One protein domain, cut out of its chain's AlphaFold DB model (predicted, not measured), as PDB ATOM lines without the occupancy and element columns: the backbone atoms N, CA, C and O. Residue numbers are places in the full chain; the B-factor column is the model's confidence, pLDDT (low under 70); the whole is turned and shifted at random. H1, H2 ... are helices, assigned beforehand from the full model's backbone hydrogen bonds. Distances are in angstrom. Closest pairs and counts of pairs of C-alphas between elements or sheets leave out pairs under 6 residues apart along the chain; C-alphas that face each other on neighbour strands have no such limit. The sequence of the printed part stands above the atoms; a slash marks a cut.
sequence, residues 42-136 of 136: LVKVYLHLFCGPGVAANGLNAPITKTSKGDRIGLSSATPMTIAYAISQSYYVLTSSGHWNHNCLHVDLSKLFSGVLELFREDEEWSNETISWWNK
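Overview. This is residues 42 to 136 of the 136 residues of an uncharacterized protein of Amanita muscaria Koide BX008 (UniProt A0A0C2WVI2). Two long helices, H4 and H5, lie side by side as a helical hairpin, and two parts fold away from it towards the same side: H1, which crosses H4 and has H2 and H3 packed on it, and H6, which turns off the end of H5. H1 and H6 stay apart, and the loop of residues 94 to 108 joins H4 to H5. The 95 printed residues hold six named helices, H1 to H6 in chain order, and no named strand: all helix. The whole is compact, with a radius of gyration of the C-alphas of 14.2 A and spans of 39 by 38 by 21 A.

Arrangement. H4, residues 80 to 93, and H5, residues 109 to 122, touch at a shallow tilt of 30 degrees, opposite ways; their closest C-alphas, Ala 84 and Phe 113, are 5.3 A apart. The hub is H1, residues 42 to 50, about perpendicular to H4 at 76 degrees; they touch, closest at the C-alphas of Tyr 46 and Ala 86, 5.2 A. H1 also touches H2, residues 53 to 58 (Leu 47 to Ala 56, C-alphas 4.9 A), and H3, residues 69 to 72 (Phe 50 to Gly 70, C-alphas 4.4 A). H6, residues 124 to 134, touches H5 only at the corner, through 119 to 121 of H5. Every O i to N i+4 pair is within hydrogen-bond range in H1, H2, H4, H5 and H6; H3 is too short for one.

Along the chain. H4 is 19.9 A long, from C-alpha 80 at (209.538, 147.078, 105.093); H5 is 19.7 A. H6 ends at C-alpha 134, (200.401, 142.526, 104.178).

Size, cuts and confidence. The C-alphas of Thr 65 and Glu 122 are farthest apart, 39.5 A. The printed part has no cut; the link from H4 to H5 is long. No printed residue is under 70 in pLDDT.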
ATOM      1  N   LEU A  42     204.130 136.240 113.438       97.75
ATOM      2  CA  LEU A  42     204.633 137.562 113.072       97.75
ATOM      3  C   LEU A  42     203.483 138.554 112.847       97.75
ATOM      4  O   LEU A  42     203.526 139.664 113.381       97.75
ATOM      5  N   VAL A  43     202.425 138.150 112.136       96.69
ATOM      6  CA  VAL A  43     201.220 138.978 111.942       96.69
ATOM      7  C   VAL A  43     200.605 139.374 113.282       96.69
ATOM      8  O   VAL A  43     200.314 140.548 113.507       96.69
ATOM      9  N   LYS A  44     200.457 138.437 114.222       95.88
ATOM     10  CA  LYS A  44     199.915 138.745 115.555       95.88
ATOM     11  C   LYS A  44     200.796 139.718 116.333       95.88
ATOM     12  O   LYS A  44     200.263 140.627 116.970       95.88
ATOM     13  N   VAL A  45     202.120 139.565 116.270       96.88
ATOM     14  CA  VAL A  45     203.067 140.511 116.885       96.88
ATOM     15  C   VAL A  45     202.924 141.895 116.253       96.88
ATOM     16  O   VAL A  45     202.780 142.881 116.975       96.88
ATOM     17  N   TYR A  46     202.878 141.978 114.921       96.94
ATOM     18  CA  TYR A  46     202.688 143.229 114.188       96.94
ATOM     19  C   TYR A  46     201.393 143.939 114.598       96.94
ATOM     20  O   TYR A  46     201.415 145.109 114.993       96.94
ATOM     21  N   LEU A  47     200.266 143.221 114.579       94.88
ATOM     22  CA  LEU A  47     198.970 143.758 114.986       94.88
ATOM     23  C   LEU A  47     198.999 144.222 116.440       94.88
ATOM     24  O   LEU A  47     198.463 145.280 116.751       94.88
ATOM     25  N   HIS A  48     199.663 143.493 117.335       94.69
ATOM     26  CA  HIS A  48     199.770 143.898 118.734       94.69
ATOM     27  C   HIS A  48     200.565 145.201 118.894       94.69
ATOM     28  O   HIS A  48     200.174 146.071 119.675       94.69
ATOM     29  N   LEU A  49     201.661 145.350 118.145       95.00
ATOM     30  CA  LEU A  49     202.521 146.533 118.173       95.00
ATOM     31  C   LEU A  49     201.817 147.766 117.610       95.00
ATOM     32  O   LEU A  49     201.874 148.827 118.233       95.00
ATOM     33  N   PHE A  50     201.173 147.635 116.451       94.81
ATOM     34  CA  PHE A  50     200.711 148.786 115.679       94.81
ATOM     35  C   PHE A  50     199.207 149.014 115.732       94.81
ATOM     36  O   PHE A  50     198.820 150.173 115.723       94.81
ATOM     37  N   CYS A  51     198.380 147.977 115.877       92.31
ATOM     38  CA  CYS A  51     196.912 148.084 115.899       92.31
ATOM     39  C   CYS A  51     196.323 147.897 117.312       92.31
ATOM     40  O   CYS A  51     195.268 148.434 117.637       92.31
ATOM     41  N   GLY A  52     197.033 147.181 118.184       91.00
ATOM     42  CA  GLY A  52     196.684 146.951 119.582       91.00
ATOM     43  C   GLY A  52     196.249 145.512 119.903       91.00
ATOM     44  O   GLY A  52     195.949 144.709 119.017       91.00
ATOM     45  N   PRO A  53     196.180 145.170 121.204       90.06
ATOM     46  CA  PRO A  53     195.971 143.798 121.673       90.06
ATOM     47  C   PRO A  53     194.617 143.201 121.270       90.06
ATOM     48  O   PRO A  53     194.540 142.013 120.971       90.06
ATOM     49  N   GLY A  54     193.553 144.012 121.247       89.88
ATOM     50  CA  GLY A  54     192.213 143.553 120.867       89.88
ATOM     51  C   GLY A  54     192.141 143.095 119.410       89.88
ATOM     52  O   GLY A  54     191.542 142.059 119.130       89.88
ATOM     53  N   VAL A  55     192.812 143.823 118.514       91.62
ATOM     54  CA  VAL A  55     192.922 143.493 117.087       91.62
ATOM     55  C   VAL A  55     193.784 142.249 116.882       91.62
ATOM     56  O   VAL A  55     193.396 141.343 116.155       91.62
ATOM     57  N   ALA A  56     194.916 142.143 117.582       92.25
ATOM     58  CA  ALA A  56     195.774 140.959 117.500       92.25
ATOM     59  C   ALA A  56     195.067 139.663 117.947       92.25
ATOM     60  O   ALA A  56     195.349 138.589 117.416       92.25
ATOM     61  N   ALA A  57     194.161 139.756 118.928       90.38
ATOM     62  CA  ALA A  57     193.427 138.610 119.455       90.38
ATOM     63  C   ALA A  57     192.184 138.239 118.629       90.38
ATOM     64  O   ALA A  57     191.879 137.056 118.510       90.38
ATOM     65  N   ASN A  58     191.471 139.228 118.073       90.25
ATOM     66  CA  ASN A  58     190.145 139.023 117.471       90.25
ATOM     67  C   ASN A  58     190.066 139.386 115.973       90.25
ATOM     68  O   ASN A  58     188.992 139.306 115.382       90.25
ATOM     69  N   GLY A  59     191.182 139.781 115.356       88.00
ATOM     70  CA  GLY A  59     191.260 140.199 113.956       88.00
ATOM     71  C   GLY A  59     190.962 141.686 113.732       88.00
ATOM     72  O   GLY A  59     190.596 142.420 114.649       88.00
ATOM     73  N   LEU A  60     191.109 142.137 112.481       85.00
ATOM     74  CA  LEU A  60     190.960 143.549 112.081       85.00
ATOM     75  C   LEU A  60     189.552 144.122 112.317       85.00
ATOM     76  O   LEU A  60     189.404 145.326 112.489       85.00
ATOM     77  N   ASN A  61     188.531 143.264 112.400       86.38
ATOM     78  CA  ASN A  61     187.146 143.662 112.674       86.38
ATOM     79  C   ASN A  61     186.846 143.849 114.174       86.38
ATOM     80  O   ASN A  61     185.695 144.079 114.553       86.38
ATOM     81  N   ALA A  62     187.848 143.704 115.046       87.50
ATOM     82  CA  ALA A  62     187.671 143.859 116.482       87.50
ATOM     83  C   ALA A  62     187.278 145.302 116.855       87.50
ATOM     84  O   ALA A  62     187.829 146.253 116.297       87.50
ATOM     85  N   PRO A  63     186.402 145.502 117.857       82.50
ATOM     86  CA  PRO A  63     186.098 146.834 118.364       82.50
ATOM     87  C   PRO A  63     187.357 147.540 118.886       82.50
ATOM     88  O   PRO A  63     188.004 147.079 119.833       82.50
ATOM     89  N   ILE A  64     187.686 148.689 118.297       83.31
ATOM     90  CA  ILE A  64     188.806 149.524 118.732       83.31
ATOM     91  C   ILE A  64     188.309 150.456 119.838       83.31
ATOM     92  O   ILE A  64     187.493 151.345 119.612       83.31
ATOM     93  N   THR A  65     188.800 150.242 121.057       79.31
ATOM     94  CA  THR A  65     188.414 151.042 122.235       79.31
ATOM     95  C   THR A  65     189.421 152.141 122.570       79.31
ATOM     96  O   THR A  65     189.114 153.040 123.351       79.31
ATOM     97  N   LYS A  66     190.633 152.074 122.001       81.94
ATOM     98  CA  LYS A  66     191.721 153.039 122.197       81.94
ATOM     99  C   LYS A  66     192.521 153.201 120.913       81.94
ATOM    100  O   LYS A  66     192.732 152.223 120.205       81.94
ATOM    101  N   THR A  67     193.012 154.414 120.680       84.75
ATOM    102  CA  THR A  67     193.941 154.728 119.591       84.75
ATOM    103  C   THR A  67     195.179 153.842 119.674       84.75
ATOM    104  O   THR A  67     195.773 153.679 120.747       84.75
ATOM    105  N   SER A  68     195.562 153.264 118.543       87.75
ATOM    106  CA  SER A  68     196.704 152.369 118.455       87.75
ATOM    107  C   SER A  68     198.026 153.144 118.377       87.75
ATOM    108  O   SER A  68     198.057 154.369 118.210       87.75
ATOM    109  N   LYS A  69     199.163 152.451 118.529       89.12
ATOM    110  CA  LYS A  69     200.468 153.103 118.330       89.12
ATOM    111  C   LYS A  69     200.667 153.493 116.867       89.12
ATOM    112  O   LYS A  69     201.261 154.541 116.642       89.12
ATOM    113  N   GLY A  70     200.167 152.681 115.931       90.81
ATOM    114  CA  GLY A  70     200.176 152.947 114.495       90.81
ATOM    115  C   GLY A  70     199.439 154.240 114.166       90.81
ATOM    116  O   GLY A  70     200.030 155.134 113.569       90.81
ATOM    117  N   ASP A  71     198.219 154.408 114.683       90.00
ATOM    118  CA  ASP A  71     197.435 155.638 114.486       90.00
ATOM    119  C   ASP A  71     198.194 156.874 114.980       90.00
ATOM    120  O   ASP A  71     198.247 157.904 114.312       90.00
ATOM    121  N   ARG A  72     198.835 156.768 116.152       90.25
ATOM    122  CA  ARG A  72     199.569 157.885 116.762       90.25
ATOM    123  C   ARG A  72     200.788 158.320 115.948       90.25
ATOM    124  O   ARG A  72     201.200 159.471 116.064       90.25
ATOM    125  N   ILE A  73     201.381 157.412 115.176       91.44
ATOM    126  CA  ILE A  73     202.519 157.710 114.295       91.44
ATOM    127  C   ILE A  73     202.094 157.919 112.834       91.44
ATOM    128  O   ILE A  73     202.960 158.098 111.985       91.44
ATOM    129  N   GLY A  74     200.790 157.904 112.534       91.75
ATOM    130  CA  GLY A  74     200.268 158.065 111.174       91.75
ATOM    131  C   GLY A  74     200.546 156.876 110.250       91.75
ATOM    132  O   GLY A  74     200.661 157.060 109.042       91.75
ATOM    133  N   LEU A  75     200.689 155.667 110.800       94.06
ATOM    134  CA  LEU A  75     200.929 154.458 110.018       94.06
ATOM    135  C   LEU A  75     199.626 153.984 109.361       94.06
ATOM    136  O   LEU A  75     198.728 153.513 110.053       94.06
ATOM    137  N   SER A  76     199.537 154.084 108.035       90.38
ATOM    138  CA  SER A  76     198.363 153.652 107.260       90.38
ATOM    139  C   SER A  76     198.503 152.266 106.629       90.38
ATOM    140  O   SER A  76     197.502 151.675 106.240       90.38
ATOM    141  N   SER A  77     199.726 151.757 106.497       93.50
ATOM    142  CA  SER A  77     200.025 150.477 105.851       93.50
ATOM    143  C   SER A  77     201.291 149.852 106.432       93.50
ATOM    144  O   SER A  77     202.121 150.528 107.046       93.50
ATOM    145  N   ALA A  78     201.446 148.542 106.253       96.38
ATOM    146  CA  ALA A  78     202.701 147.861 106.514       96.38
ATOM    147  C   ALA A  78     203.779 148.321 105.530       96.38
ATOM    148  O   ALA A  78     203.534 148.471 104.334       96.38
ATOM    149  N   THR A  79     204.981 148.532 106.062       97.25
ATOM    150  CA  THR A  79     206.175 148.949 105.324       97.25
ATOM    151  C   THR A  79     207.305 147.963 105.627       97.25
ATOM    152  O   THR A  79     207.282 147.348 106.699       97.25
ATOM    153  N   PRO A  80     208.344 147.865 104.778       97.94
ATOM    154  CA  PRO A  80     209.538 147.078 105.093       97.94
ATOM    155  C   PRO A  80     210.102 147.376 106.488       97.94
ATOM    156  O   PRO A  80     210.444 146.468 107.240       97.94
ATOM    157  N   MET A  81     210.109 148.653 106.886       97.44
ATOM    158  CA  MET A  81     210.605 149.095 108.190       97.44
ATOM    159  C   MET A  81     209.756 148.586 109.358       97.44
ATOM    160  O   MET A  81     210.300 148.122 110.362       97.44
ATOM    161  N   THR A  82     208.427 148.651 109.250       97.88
ATOM    162  CA  THR A  82     207.543 148.170 110.320       97.88
ATOM    163  C   THR A  82     207.512 146.646 110.393       97.88
ATOM    164  O   THR A  82     207.437 146.105 111.497       97.88
ATOM    165  N   ILE A  83     207.653 145.955 109.257       98.25
ATOM    166  CA  ILE A  83     207.802 144.494 109.192       98.25
ATOM    167  C   ILE A  83     209.126 144.067 109.842       98.25
ATOM    168  O   ILE A  83     209.112 143.254 110.764       98.25
ATOM    169  N   ALA A  84     210.257 144.673 109.465       97.69
ATOM    170  CA  ALA A  84     211.567 144.400 110.068       97.69
ATOM    171  C   ALA A  84     211.571 144.636 111.588       97.69
ATOM    172  O   ALA A  84     212.134 143.853 112.363       97.69
ATOM    173  N   TYR A  85     210.887 145.692 112.038       97.00
ATOM    174  CA  TYR A  85     210.712 145.960 113.460       97.00
ATOM    175  C   TYR A  85     209.894 144.860 114.146       97.00
ATOM    176  O   TYR A  85     210.321 144.342 115.177       97.00
ATOM    177  N   ALA A  86     208.756 144.454 113.576       97.69
ATOM    178  CA  ALA A  86     207.930 143.380 114.126       97.69
ATOM    179  C   ALA A  86     208.668 142.032 114.169       97.69
ATOM    180  O   ALA A  86     208.533 141.301 115.150       97.69
ATOM    181  N   ILE A  87     209.505 141.729 113.173       96.94
ATOM    182  CA  ILE A  87     210.387 140.553 113.174       96.94
ATOM    183  C   ILE A  87     211.358 140.629 114.354       96.94
ATOM    184  O   ILE A  87     211.411 139.705 115.163       96.94
ATOM    185  N   SER A  88     212.047 141.757 114.533       95.12
ATOM    186  CA  SER A  88     212.975 141.959 115.658       95.12
ATOM    187  C   SER A  88     212.281 141.784 117.016       95.12
ATOM    188  O   SER A  88     212.809 141.131 117.917       95.12
ATOM    189  N   GLN A  89     211.061 142.315 117.154       95.12
ATOM    190  CA  GLN A  89     210.243 142.124 118.352       95.12
ATOM    191  C   GLN A  89     209.805 140.664 118.528       95.12
ATOM    192  O   GLN A  89     209.785 140.182 119.656       95.12
ATOM    193  N   SER A  90     209.508 139.943 117.443       95.31
ATOM    194  CA  SER A  90     209.112 138.528 117.476       95.31
ATOM    195  C   SER A  90     210.208 137.643 118.072       95.31
ATOM    196  O   SER A  90     209.919 136.799 118.914       95.31
ATOM    197  N   TYR A  91     211.476 137.875 117.718       93.00
ATOM    198  CA  TYR A  91     212.601 137.186 118.363       93.00
ATOM    199  C   TYR A  91     212.739 137.571 119.838       93.00
ATOM    200  O   TYR A  91     212.953 136.708 120.689       93.00
ATOM    201  N   TYR A  92     212.596 138.860 120.158       91.56
ATOM    202  CA  TYR A  92     212.739 139.337 121.529       91.56
ATOM    203  C   TYR A  92     211.684 138.748 122.481       91.56
ATOM    204  O   TYR A  92     212.038 138.302 123.575       91.56
ATOM    205  N   VAL A  93     210.409 138.682 122.075       91.06
ATOM    206  CA  VAL A  93     209.323 138.151 122.927       91.06
ATOM    207  C   VAL A  93     209.437 136.649 123.196       91.06
ATOM    208  O   VAL A  93     208.838 136.157 124.147       91.06
ATOM    209  N   LEU A  94     210.204 135.921 122.379       90.38
ATOM    210  CA  LEU A  94     210.512 134.505 122.591       90.38
ATOM    211  C   LEU A  94     211.640 134.294 123.615       90.38
ATOM    212  O   LEU A  94     211.936 133.161 123.991       90.38
ATOM    213  N   THR A  95     212.275 135.370 124.085       86.19
ATOM    214  CA  THR A  95     213.295 135.306 125.133       86.19
ATOM    215  C   THR A  95     212.666 135.418 126.520       86.19
ATOM    216  O   THR A  95     211.623 136.038 126.707       86.19
ATOM    217  N   SER A  96     213.344 134.885 127.536       82.62
ATOM    218  CA  SER A  96     213.002 135.134 128.943       82.62
ATOM    219  C   SER A  96     213.639 136.419 129.495       82.62
ATOM    220  O   SER A  96     213.763 136.566 130.712       82.62
ATOM    221  N   SER A  97     214.129 137.317 128.631       82.00
ATOM    222  CA  SER A  97     214.837 138.521 129.065       82.00
ATOM    223  C   SER A  97     213.862 139.533 129.666       82.00
ATOM    224  O   SER A  97     212.860 139.891 129.055       82.00
ATOM    225  N   GLY A  98     214.170 140.034 130.865       82.06
ATOM    226  CA  GLY A  98     213.382 141.088 131.516       82.06
ATOM    227  C   GLY A  98     213.640 142.493 130.961       82.06
ATOM    228  O   GLY A  98     212.965 143.444 131.350       82.06
ATOM    229  N   HIS A  99     214.627 142.644 130.078       85.50
ATOM    230  CA  HIS A  99     214.998 143.910 129.458       85.50
ATOM    231  C   HIS A  99     215.412 143.704 128.003       85.50
ATOM    232  O   HIS A  99     215.900 142.634 127.627       85.50
ATOM    233  N   TRP A 100     215.267 144.760 127.202       84.50
ATOM    234  CA  TRP A 100     215.705 144.749 125.812       84.50
ATOM    235  C   TRP A 100     217.191 144.392 125.712       84.50
ATOM    236  O   TRP A 100     218.014 144.879 126.496       84.50
ATOM    237  N   ASN A 101     217.521 143.533 124.753       82.38
ATOM    238  CA  ASN A 101     218.887 143.158 124.427       82.38
ATOM    239  C   ASN A 101     218.998 142.991 122.909       82.38
ATOM    240  O   ASN A 101     218.151 142.352 122.293       82.38
ATOM    241  N   HIS A 102     220.039 143.566 122.311       81.88
ATOM    242  CA  HIS A 102     220.295 143.421 120.878       81.88
ATOM    243  C   HIS A 102     220.731 142.002 120.513       81.88
ATOM    244  O   HIS A 102     220.483 141.570 119.399       81.88
ATOM    245  N   ASN A 103     221.315 141.261 121.454       84.88
ATOM    246  CA  ASN A 103     221.682 139.865 121.266       84.88
ATOM    247  C   ASN A 103     220.656 138.982 121.975       84.88
ATOM    248  O   ASN A 103     220.631 138.908 123.206       84.88
ATOM    249  N   CYS A 104     219.808 138.317 121.195       79.69
ATOM    250  CA  CYS A 104     218.710 137.483 121.675       79.69
ATOM    251  C   CYS A 104     218.676 136.172 120.889       79.69
ATOM    252  O   CYS A 104     218.763 136.199 119.672       79.69
ATOM    253  N   LEU A 105     218.528 135.026 121.566       79.06
ATOM    254  CA  LEU A 105     218.447 133.704 120.911       79.06
ATOM    255  C   LEU A 105     219.607 133.419 119.938       79.06
ATOM    256  O   LEU A 105     219.407 132.802 118.900       79.06
ATOM    257  N   HIS A 106     220.817 133.880 120.269       82.38
ATOM    258  CA  HIS A 106     221.999 133.819 119.393       82.38
ATOM    259  C   HIS A 106     221.885 134.628 118.083       82.38
ATOM    260  O   HIS A 106     222.745 134.505 117.220       82.38
ATOM    261  N   VAL A 107     220.884 135.504 117.969       83.75
ATOM    262  CA  VAL A 107     220.677 136.435 116.855       83.75
ATOM    263  C   VAL A 107     220.995 137.861 117.305       83.75
ATOM    264  O   VAL A 107     220.554 138.316 118.364       83.75
ATOM    265  N   ASP A 108     221.751 138.581 116.482       90.25
ATOM    266  CA  ASP A 108     221.930 140.028 116.595       90.25
ATOM    267  C   ASP A 108     220.734 140.714 115.917       90.25
ATOM    268  O   ASP A 108     220.616 140.724 114.691       90.25
ATOM    269  N   LEU A 109     219.824 141.269 116.720       90.56
ATOM    270  CA  LEU A 109     218.590 141.904 116.252       90.56
ATOM    271  C   LEU A 109     218.856 143.131 115.374       90.56
ATOM    272  O   LEU A 109     218.026 143.464 114.532       90.56
ATOM    273  N   SER A 110     219.999 143.804 115.539       91.31
ATOM    274  CA  SER A 110     220.373 144.924 114.676       91.31
ATOM    275  C   SER A 110     220.792 144.432 113.293       91.31
ATOM    276  O   SER A 110     220.340 144.993 112.296       91.31
ATOM    277  N   LYS A 111     221.575 143.349 113.217       91.31
ATOM    278  CA  LYS A 111     221.902 142.703 111.933       91.31
ATOM    279  C   LYS A 111     220.678 142.087 111.273       91.31
ATOM    280  O   LYS A 111     220.522 142.245 110.071       91.31
ATOM    281  N   LEU A 112     219.799 141.452 112.049       91.75
ATOM    282  CA  LEU A 112     218.531 140.909 111.563       91.75
ATOM    283  C   LEU A 112     217.676 142.006 110.926       91.75
ATOM    284  O   LEU A 112     217.220 141.857 109.799       91.75
ATOM    285  N   PHE A 113     217.487 143.125 111.630       94.50
ATOM    286  CA  PHE A 113     216.716 144.255 111.123       94.50
ATOM    287  C   PHE A 113     217.291 144.788 109.807       94.50
ATOM    288  O   PHE A 113     216.553 144.950 108.838       94.50
ATOM    289  N   SER A 114     218.605 145.024 109.754       94.38
ATOM    290  CA  SER A 114     219.273 145.461 108.526       94.38
ATOM    291  C   SER A 114     219.152 144.424 107.410       94.38
ATOM    292  O   SER A 114     218.799 144.797 106.303       94.38
ATOM    293  N   GLY A 115     219.358 143.138 107.695       93.19
ATOM    294  CA  GLY A 115     219.252 142.059 106.712       93.19
ATOM    295  C   GLY A 115     217.855 141.926 106.105       93.19
ATOM    296  O   GLY A 115     217.729 141.736 104.902       93.19
ATOM    297  N   VAL A 116     216.798 142.110 106.904       95.38
ATOM    298  CA  VAL A 116     215.416 142.168 106.394       95.38
ATOM    299  C   VAL A 116     215.241 143.340 105.425       95.38
ATOM    300  O   VAL A 116     214.645 143.176 104.365       95.38
ATOM    301  N   LEU A 117     215.744 144.527 105.778       96.38
ATOM    302  CA  LEU A 117     215.642 145.702 104.908       96.38
ATOM    303  C   LEU A 117     216.444 145.548 103.616       96.38
ATOM    304  O   LEU A 117     215.984 146.007 102.575       96.38
ATOM    305  N   GLU A 118     217.612 144.912 103.688       95.06
ATOM    306  CA  GLU A 118     218.411 144.593 102.509       95.06
ATOM    307  C   GLU A 118     217.675 143.620 101.586       95.06
ATOM    308  O   GLU A 118     217.568 143.901 100.398       95.06
ATOM    309  N   LEU A 119     217.041 142.573 102.122       92.94
ATOM    310  CA  LEU A 119     216.239 141.651 101.311       92.94
ATOM    311  C   LEU A 119     215.084 142.366 100.587       92.94
ATOM    312  O   LEU A 119     214.909 142.202  99.385       92.94
ATOM    313  N   PHE A 120     214.345 143.236 101.289       95.94
ATOM    314  CA  PHE A 120     213.296 144.062 100.671       95.94
ATOM    315  C   PHE A 120     213.821 145.041  99.603       95.94
ATOM    316  O   PHE A 120     213.023 145.550  98.811       95.94
ATOM    317  N   ARG A 121     215.121 145.362  99.621       95.88
ATOM    318  CA  ARG A 121     215.783 146.271  98.675       95.88
ATOM    319  C   ARG A 121     216.357 145.538  97.464       95.88
ATOM    320  O   ARG A 121     216.404 146.130  96.390       95.88
ATOM    321  N   GLU A 122     216.838 144.311  97.644       93.81
ATOM    322  CA  GLU A 122     217.503 143.521  96.602       93.81
ATOM    323  C   GLU A 122     216.517 142.839  95.647       93.81
ATOM    324  O   GLU A 122     216.801 142.779  94.451       93.81
ATOM    325  N   ASP A 123     215.357 142.394  96.141       92.81
ATOM    326  CA  ASP A 123     214.318 141.753  95.326       92.81
ATOM    327  C   ASP A 123     213.033 142.594  95.286       92.81
ATOM    328  O   ASP A 123     212.203 142.562  96.196       92.81
ATOM    329  N   GLU A 124     212.873 143.383  94.221       95.12
ATOM    330  CA  GLU A 124     211.715 144.266  94.043       95.12
ATOM    331  C   GLU A 124     210.408 143.493  93.791       95.12
ATOM    332  O   GLU A 124     209.346 143.923  94.252       95.12
ATOM    333  N   GLU A 125     210.461 142.364  93.080       95.81
ATOM    334  CA  GLU A 125     209.274 141.569  92.749       95.81
ATOM    335  C   GLU A 125     208.713 140.926  94.018       95.81
ATOM    336  O   GLU A 125     207.572 141.206  94.405       95.81
ATOM    337  N   TRP A 126     209.552 140.188  94.745       95.94
ATOM    338  CA  TRP A 126     209.191 139.569  96.017       95.94
ATOM    339  C   TRP A 126     208.779 140.609  97.074       95.94
ATOM    340  O   TRP A 126     207.820 140.404  97.831       95.94
ATOM    341  N   SER A 127     209.463 141.758  97.117       97.06
ATOM    342  CA  SER A 127     209.150 142.866  98.027       97.06
ATOM    343  C   SER A 127     207.743 143.405  97.779       97.06
ATOM    344  O   SER A 127     206.937 143.505  98.712       97.06
ATOM    345  N   ASN A 128     207.401 143.677  96.518       97.00
ATOM    346  CA  ASN A 128     206.075 144.153  96.137       97.00
ATOM    347  C   ASN A 128     204.988 143.117  96.435       97.00
ATOM    348  O   ASN A 128     203.922 143.484  96.941       97.00
ATOM    349  N   GLU A 129     205.241 141.834  96.172       96.62
ATOM    350  CA  GLU A 129     204.308 140.754  96.498       96.62
ATOM    351  C   GLU A 129     204.057 140.650  98.003       96.62
ATOM    352  O   GLU A 129     202.904 140.608  98.444       96.62
ATOM    353  N   THR A 130     205.122 140.675  98.802       97.19
ATOM    354  CA  THR A 130     205.055 140.572 100.260       97.19
ATOM    355  C   THR A 130     204.353 141.783 100.868       97.19
ATOM    356  O   THR A 130     203.425 141.622 101.662       97.19
ATOM    357  N   ILE A 131     204.709 143.006 100.466       97.38
ATOM    358  CA  ILE A 131     204.041 144.232 100.940       97.38
ATOM    359  C   ILE A 131     202.570 144.247 100.516       97.38
ATOM    360  O   ILE A 131     201.705 144.644 101.303       97.38
ATOM    361  N   SER A 132     202.263 143.799  99.297       97.19
ATOM    362  CA  SER A 132     200.881 143.685  98.829       97.19
ATOM    363  C   SER A 132     200.106 142.655  99.637       97.19
ATOM    364  O   SER A 132     198.945 142.888  99.947       97.19
ATOM    365  N   TRP A 133     200.718 141.531 100.018       96.81
ATOM    366  CA  TRP A 133     200.092 140.538 100.890       96.81
ATOM    367  C   TRP A 133     199.729 141.120 102.260       96.81
ATOM    368  O   TRP A 133     198.610 140.912 102.721       96.81
ATOM    369  N   TRP A 134     200.627 141.901 102.869       96.44
ATOM    370  CA  TRP A 134     200.401 142.526 104.178       96.44
ATOM    371  C   TRP A 134     199.292 143.585 104.185       96.44
ATOM    372  O   TRP A 134     198.720 143.855 105.239       96.44
ATOM    373  N   ASN A 135     199.027 144.215 103.038       93.69
ATOM    374  CA  ASN A 135     198.114 145.353 102.909       93.69
ATOM    375  C   ASN A 135     196.807 145.016 102.162       93.69
ATOM    376  O   ASN A 135     196.124 145.929 101.694       93.69
ATOM    377  N   LYS A 136     196.481 143.724 102.031       86.62
ATOM    378  CA  LYS A 136     195.159 143.238 101.599       86.62
ATOM    379  C   LYS A 136     194.147 143.338 102.737       86.62
ATOM    380  O   LYS A 136     192.989 143.697 102.431       86.62
TER     381      LYS A 136